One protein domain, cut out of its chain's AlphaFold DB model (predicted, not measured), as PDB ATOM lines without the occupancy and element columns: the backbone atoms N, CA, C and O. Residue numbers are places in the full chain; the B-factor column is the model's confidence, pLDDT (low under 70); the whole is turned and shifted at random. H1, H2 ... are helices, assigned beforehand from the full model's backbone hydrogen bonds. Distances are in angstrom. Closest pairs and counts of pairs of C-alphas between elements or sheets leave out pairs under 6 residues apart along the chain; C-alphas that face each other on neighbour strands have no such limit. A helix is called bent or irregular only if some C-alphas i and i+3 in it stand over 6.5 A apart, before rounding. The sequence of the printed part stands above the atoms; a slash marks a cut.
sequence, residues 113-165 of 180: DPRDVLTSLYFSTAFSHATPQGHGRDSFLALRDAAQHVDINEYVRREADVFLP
ATOM      1  N   ASP A 113     308.721 413.164 405.928       95.44
ATOM      2  CA  ASP A 113     309.510 414.125 406.701       95.44
ATOM      3  C   ASP A 113     308.652 415.360 407.064       95.44
ATOM      4  O   ASP A 113     307.995 415.923 406.180       95.44
ATOM      5  N   PRO A 114     308.599 415.772 408.344       95.00
ATOM      6  CA  PRO A 114     307.761 416.892 408.761       95.00
ATOM      7  C   PRO A 114     308.131 418.202 408.056       95.00
ATOM      8  O   PRO A 114     307.244 419.001 407.773       95.00
ATOM      9  N   ARG A 115     309.400 418.419 407.692       94.50
ATOM     10  CA  ARG A 115     309.839 419.635 406.985       94.50
ATOM     11  C   ARG A 115     309.212 419.718 405.596       94.50
ATOM     12  O   ARG A 115     308.701 420.766 405.203       94.50
ATOM     13  N   ASP A 116     309.171 418.591 404.892       96.25
ATOM     14  CA  ASP A 116     308.512 418.473 403.593       96.25
ATOM     15  C   ASP A 116     306.993 418.659 403.695       96.25
ATOM     16  O   ASP A 116     306.382 419.297 402.835       96.25
ATOM     17  N   VAL A 117     306.369 418.084 404.729       96.31
ATOM     18  CA  VAL A 117     304.924 418.212 404.971       96.31
ATOM     19  C   VAL A 117     304.543 419.667 405.202       96.31
ATOM     20  O   VAL A 117     303.609 420.145 404.563       96.31
ATOM     21  N   LEU A 118     305.277 420.377 406.058       96.69
ATOM     22  CA  LEU A 118     305.008 421.776 406.389       96.69
ATOM     23  C   LEU A 118     305.275 422.705 405.198       96.69
ATOM     24  O   LEU A 118     304.464 423.581 404.906       96.69
ATOM     25  N   THR A 119     306.342 422.446 404.437       96.50
ATOM     26  CA  THR A 119     306.624 423.167 403.185       96.50
ATOM     27  C   THR A 119     305.508 422.944 402.160       96.50
ATOM     28  O   THR A 119     304.985 423.887 401.569       96.50
ATOM     29  N   SER A 120     305.073 421.694 401.974       95.94
ATOM     30  CA  SER A 120     303.959 421.367 401.077       95.94
ATOM     31  C   SER A 120     302.633 421.961 401.559       95.94
ATOM     32  O   SER A 120     301.804 422.362 400.737       95.94
ATOM     33  N   LEU A 121     302.417 422.031 402.874       95.00
ATOM     34  CA  LEU A 121     301.245 422.659 403.467       95.00
ATOM     35  C   LEU A 121     301.219 424.155 403.161       95.00
ATOM     36  O   LEU A 121     300.188 424.623 402.688       95.00
ATOM     37  N   TYR A 122     302.343 424.858 403.326       96.62
ATOM     38  CA  TYR A 122     302.472 426.278 402.995       96.62
ATOM     39  C   TYR A 122     302.056 426.563 401.550       96.62
ATOM     40  O   TYR A 122     301.067 427.260 401.316       96.62
ATOM     41  N   PHE A 123     302.737 425.951 400.572       96.62
ATOM     42  CA  PHE A 123     302.447 426.212 399.159       96.62
ATOM     43  C   PHE A 123     301.028 425.794 398.770       96.62
ATOM     44  O   PHE A 123     300.398 426.402 397.902       96.62
ATOM     45  N   SER A 124     300.496 424.756 399.416       93.50
ATOM     46  CA  SER A 124     299.119 424.355 399.186       93.50
ATOM     47  C   SER A 124     298.128 425.385 399.710       93.50
ATOM     48  O   SER A 124     297.249 425.797 398.961       93.50
ATOM     49  N   THR A 125     298.267 425.824 400.955       93.38
ATOM     50  CA  THR A 125     297.371 426.810 401.565       93.38
ATOM     51  C   THR A 125     297.420 428.134 400.801       93.38
ATOM     52  O   THR A 125     296.380 428.632 400.359       93.38
ATOM     53  N   ALA A 126     298.631 428.644 400.564       95.44
ATOM     54  CA  ALA A 126     298.855 429.940 399.943       95.44
ATOM     55  C   ALA A 126     298.485 429.970 398.450       95.44
ATOM     56  O   ALA A 126     297.949 430.977 397.992       95.44
ATOM     57  N   PHE A 127     298.714 428.894 397.682       95.25
ATOM     58  CA  PHE A 127     298.652 428.996 396.212       95.25
ATOM     59  C   PHE A 127     297.787 427.954 395.498       95.25
ATOM     60  O   PHE A 127     297.178 428.293 394.488       95.25
ATOM     61  N   SER A 128     297.720 426.697 395.958       90.62
ATOM     62  CA  SER A 128     297.235 425.603 395.087       90.62
ATOM     63  C   SER A 128     296.087 424.741 395.613       90.62
ATOM     64  O   SER A 128     295.494 423.986 394.845       90.62
ATOM     65  N   HIS A 129     295.735 424.813 396.897       86.00
ATOM     66  CA  HIS A 129     294.613 424.039 397.427       86.00
ATOM     67  C   HIS A 129     293.292 424.546 396.833       86.00
ATOM     68  O   HIS A 129     293.072 425.750 396.727       86.00
ATOM     69  N   ALA A 130     292.376 423.654 396.463       86.00
ATOM     70  CA  ALA A 130     291.062 424.088 396.001       86.00
ATOM     71  C   ALA A 130     290.323 424.832 397.125       86.00
ATOM     72  O   ALA A 130     290.351 424.401 398.281       86.00
ATOM     73  N   THR A 131     289.668 425.942 396.788       84.31
ATOM     74  CA  THR A 131     288.799 426.653 397.731       84.31
ATOM     75  C   THR A 131     287.563 425.789 398.014       84.31
ATOM     76  O   THR A 131     286.875 425.410 397.056       84.31
ATOM     77  N   PRO A 132     287.256 425.479 399.289       78.62
ATOM     78  CA  PRO A 132     286.041 424.758 399.654       78.62
ATOM     79  C   PRO A 132     284.784 425.471 399.137       78.62
ATOM     80  O   PRO A 132     284.718 426.700 399.130       78.62
ATOM     81  N   GLN A 133     283.776 424.707 398.711       73.94
ATOM     82  CA  GLN A 133     282.522 425.238 398.149       73.94
ATOM     83  C   GLN A 133     281.397 425.391 399.197       73.94
ATOM     84  O   GLN A 133     280.242 425.568 398.826       73.94
ATOM     85  N   GLY A 134     281.712 425.321 400.496       69.00
ATOM     86  CA  GLY A 134     280.720 425.305 401.580       69.00
ATOM     87  C   GLY A 134     281.260 425.845 402.906       69.00
ATOM     88  O   GLY A 134     282.072 426.775 402.918       69.00
ATOM     89  N   HIS A 135     280.810 425.265 404.024       61.84
ATOM     90  CA  HIS A 135     281.267 425.643 405.364       61.84
ATOM     91  C   HIS A 135     282.801 425.630 405.459       61.84
ATOM     92  O   HIS A 135     283.470 424.730 404.955       61.84
ATOM     93  N   GLY A 136     283.363 426.679 406.064       73.38
ATOM     94  CA  GLY A 136     284.810 426.873 406.170       73.38
ATOM     95  C   GLY A 136     285.465 427.572 404.975       73.38
ATOM     96  O   GLY A 136     286.667 427.816 405.037       73.38
ATOM     97  N   ARG A 137     284.722 427.949 403.918       83.38
ATOM     98  CA  ARG A 137     285.264 428.748 402.801       83.38
ATOM     99  C   ARG A 137     285.907 430.048 403.281       83.38
ATOM    100  O   ARG A 137     287.048 430.307 402.920       83.38
ATOM    101  N   ASP A 138     285.205 430.838 404.087       87.31
ATOM    102  CA  ASP A 138     285.701 432.150 404.521       87.31
ATOM    103  C   ASP A 138     286.905 432.012 405.454       87.31
ATOM    104  O   ASP A 138     287.924 432.669 405.254       87.31
ATOM    105  N   SER A 139     286.848 431.068 406.400       86.81
ATOM    106  CA  SER A 139     287.987 430.720 407.258       86.81
ATOM    107  C   SER A 139     289.194 430.263 406.439       86.81
ATOM    108  O   SER A 139     290.327 430.628 406.739       86.81
ATOM    109  N   PHE A 140     288.962 429.491 405.377       89.31
ATOM    110  CA  PHE A 140     290.012 429.042 404.474       89.31
ATOM    111  C   PHE A 140     290.591 430.191 403.632       89.31
ATOM    112  O   PHE A 140     291.803 430.246 403.442       89.31
ATOM    113  N   LEU A 141     289.761 431.119 403.146       93.00
ATOM    114  CA  LEU A 141     290.227 432.304 402.420       93.00
ATOM    115  C   LEU A 141     291.052 433.225 403.326       93.00
ATOM    116  O   LEU A 141     292.114 433.667 402.903       93.00
ATOM    117  N   ALA A 142     290.629 433.431 404.575       93.62
ATOM    118  CA  ALA A 142     291.405 434.167 405.571       93.62
ATOM    119  C   ALA A 142     292.743 433.473 405.880       93.62
ATOM    120  O   ALA A 142     293.788 434.117 405.927       93.62
ATOM    121  N   LEU A 143     292.734 432.143 406.029       91.88
ATOM    122  CA  LEU A 143     293.954 431.359 406.231       91.88
ATOM    123  C   LEU A 143     294.912 431.472 405.036       91.88
ATOM    124  O   LEU A 143     296.124 431.574 405.227       91.88
ATOM    125  N   ARG A 144     294.382 431.440 403.808       95.25
ATOM    126  CA  ARG A 144     295.162 431.622 402.579       95.25
ATOM    127  C   ARG A 144     295.791 433.004 402.521       95.25
ATOM    128  O   ARG A 144     296.987 433.087 402.269       95.25
ATOM    129  N   ASP A 145     294.993 434.044 402.730       96.12
ATOM    130  CA  ASP A 145     295.461 435.426 402.697       96.12
ATOM    131  C   ASP A 145     296.586 435.635 403.720       96.12
ATOM    132  O   ASP A 145     297.684 436.057 403.362       96.12
ATOM    133  N   ALA A 146     296.390 435.171 404.957       94.62
ATOM    134  CA  ALA A 146     297.428 435.195 405.982       94.62
ATOM    135  C   ALA A 146     298.692 434.415 405.570       94.62
ATOM    136  O   ALA A 146     299.807 434.864 405.824       94.62
ATOM    137  N   ALA A 147     298.547 433.254 404.919       95.44
ATOM    138  CA  ALA A 147     299.681 432.451 404.458       95.44
ATOM    139  C   ALA A 147     300.485 433.127 403.330       95.44
ATOM    140  O   ALA A 147     301.686 432.899 403.227       95.44
ATOM    141  N   GLN A 148     299.851 433.953 402.492       96.25
ATOM    142  CA  GLN A 148     300.530 434.690 401.419       96.25
ATOM    143  C   GLN A 148     301.346 435.887 401.933       96.25
ATOM    144  O   GLN A 148     302.269 436.322 401.248       96.25
ATOM    145  N   HIS A 149     301.040 436.384 403.134       96.38
ATOM    146  CA  HIS A 149     301.665 437.574 403.726       96.38
ATOM    147  C   HIS A 149     302.675 437.264 404.844       96.38
ATOM    148  O   HIS A 149     303.152 438.181 405.509       96.38
ATOM    149  N   VAL A 150     303.018 435.991 405.062       95.88
ATOM    150  CA  VAL A 150     303.984 435.553 406.083       95.88
ATOM    151  C   VAL A 150     305.197 434.881 405.436       95.88
ATOM    152  O   VAL A 150     305.066 434.194 404.419       95.88
ATOM    153  N   ASP A 151     306.380 435.051 406.037       96.44
ATOM    154  CA  ASP A 151     307.577 434.317 405.616       96.44
ATOM    155  C   ASP A 151     307.378 432.807 405.802       96.44
ATOM    156  O   ASP A 151     306.793 432.341 406.787       96.44
ATOM    157  N   ILE A 152     307.902 432.013 404.867       95.81
ATOM    158  CA  ILE A 152     307.749 430.557 404.906       95.81
ATOM    159  C   ILE A 152     308.333 429.950 406.187       95.81
ATOM    160  O   ILE A 152     307.750 429.009 406.727       95.81
ATOM    161  N   ASN A 153     309.441 430.479 406.720       96.19
ATOM    162  CA  ASN A 153     310.032 429.942 407.945       96.19
ATOM    163  C   ASN A 153     309.142 430.222 409.153       96.19
ATOM    164  O   ASN A 153     309.023 429.371 410.033       96.19
ATOM    165  N   GLU A 154     308.506 431.392 409.197       95.56
ATOM    166  CA  GLU A 154     307.555 431.741 410.249       95.56
ATOM    167  C   GLU A 154     306.301 430.861 410.171       95.56
ATOM    168  O   GLU A 154     305.900 430.279 411.183       95.56
ATOM    169  N   TYR A 155     305.750 430.652 408.968       95.62
ATOM    170  CA  TYR A 155     304.643 429.715 408.760       95.62
ATOM    171  C   TYR A 155     305.004 428.304 409.236       95.62
ATOM    172  O   TYR A 155     304.278 427.702 410.025       95.62
ATOM    173  N   VAL A 156     306.149 427.777 408.792       96.00
ATOM    174  CA  VAL A 156     306.606 426.425 409.139       96.00
ATOM    175  C   VAL A 156     306.818 426.280 410.644       96.00
ATOM    176  O   VAL A 156     306.401 425.270 411.204       96.00
ATOM    177  N   ARG A 157     307.418 427.269 411.322       95.00
ATOM    178  CA  ARG A 157     307.609 427.235 412.783       95.00
ATOM    179  C   ARG A 157     306.277 427.183 413.525       95.00
ATOM    180  O   ARG A 157     306.126 426.342 414.403       95.00
ATOM    181  N   ARG A 158     305.302 428.007 413.131       94.50
ATOM    182  CA  ARG A 158     303.961 428.001 413.732       94.50
ATOM    183  C   ARG A 158     303.249 426.660 413.536       94.50
ATOM    184  O   ARG A 158     302.708 426.096 414.480       94.50
ATOM    185  N   GLU A 159     303.247 426.132 412.313       94.31
ATOM    186  CA  GLU A 159     302.579 424.858 412.020       94.31
ATOM    187  C   GLU A 159     303.314 423.648 412.631       94.31
ATOM    188  O   GLU A 159     302.694 422.614 412.893       94.31
ATOM    189  N   ALA A 160     304.618 423.754 412.908       95.00
ATOM    190  CA  ALA A 160     305.378 422.691 413.565       95.00
ATOM    191  C   ALA A 160     304.821 422.357 414.957       95.00
ATOM    192  O   ALA A 160     304.713 421.173 415.287       95.00
ATOM    193  N   ASP A 161     304.389 423.358 415.725       93.44
ATOM    194  CA  ASP A 161     303.782 423.155 417.047       93.44
ATOM    195  C   ASP A 161     302.456 422.382 416.965       93.44
ATOM    196  O   ASP A 161     302.129 421.591 417.851       93.44
ATOM    197  N   VAL A 162     301.724 422.530 415.856       89.56
ATOM    198  CA  VAL A 162     300.476 421.798 415.583       89.56
ATOM    199  C   VAL A 162     300.756 420.365 415.119       89.56
ATOM    200  O   VAL A 162     300.045 419.426 415.490       89.56
ATOM    201  N   PHE A 163     301.785 420.163 414.293       92.44
ATOM    202  CA  PHE A 163     302.087 418.855 413.705       92.44
ATOM    203  C   PHE A 163     302.906 417.947 414.625       92.44
ATOM    204  O   PHE A 163     302.719 416.729 414.584       92.44
ATOM    205  N   LEU A 164     303.773 418.491 415.482       93.38
ATOM    206  CA  LEU A 164     304.629 417.697 416.364       93.38
ATOM    207  C   LEU A 164     303.829 416.736 417.271       93.38
ATOM    208  O   LEU A 164     304.178 415.550 417.318       93.38
ATOM    209  N   PRO A 165     302.735 417.155 417.942       91.94
ATOM    210  CA  PRO A 165     301.890 416.237 418.703       91.94
ATOM    211  C   PRO A 165     301.292 415.118 417.844       91.94
ATOM    212  O   PRO A 165     301.235 413.975 418.300       91.94
TER     213      PRO A 165
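What this domain is: This is residues 113 to 165 of the 180 residues of an uncharacterized protein of Planctomycetes bacterium (UniProt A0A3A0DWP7). One long helix, H1, has two helices packed on one side of it: H2 and H3 make a V, joined at its point by a tight link, and H1 crosses behind both arms. The far end of the H2 arm sticks out with the loop before it, residues 133 to 139. The printed part has 53 residues with three named helices, in the order H1, H2, H3, and no named strand; the class is all helix. It is compact, with a radius of gyration of the C-alphas of 11.3 A and spans of 30 by 23 by 16 A.

How they stand to each other: H1, residues 114 to 128, touches H3, residues 152 to 165, closest at the C-alphas of Leu 118 and Val 156, 5.6 A apart. These two helices run opposite ways at a steep tilt of 58 degrees. With residues 122 to 127 alone, H1 also touches H2, residues 137 to 148, and H2 touches H1 with residues 143 to 148 alone. Their closest C-alphas are those of Ala 126 and Arg 144, 4.8 A apart. They run opposite ways at 68 degrees, a tilt only just steep and near to about perpendicular. H2 and H3 are close but not clearly touching, with the closest C-alphas, those of Ala 147 and Tyr 155, 7.1 A apart; they run opposite ways at a steep tilt of 54 degrees. Every O i to N i+4 pair is within hydrogen-bond range in H1 and H2, and 7 of 10 are in H3.

Where its parts are: H1 is 19.3 A long, from C-alpha 114 at (307.761, 416.892, 408.761). It is irregular, but only just: C-alphas 125 and 128 are 6.6 A apart. H2 is 16.4 A long and begins at C-alpha 137, (285.264, 428.748, 402.801). H3 is 20.7 A long and ends at C-alpha 165, (301.890, 416.237, 418.703). It too is only just irregular, with C-alphas 162 and 165 6.53 A apart.

The domain as a whole: The two C-alphas farthest apart, those of Asp 113 and Gly 134, are 31.3 A from each other. The printed part has no cut; the link from H1 to H2 is short, with 8 residues, and that from H2 to H3 is tight, with 3. The mean pLDDT of the printed part is 91.4, and residues 134 to 135 are under 70.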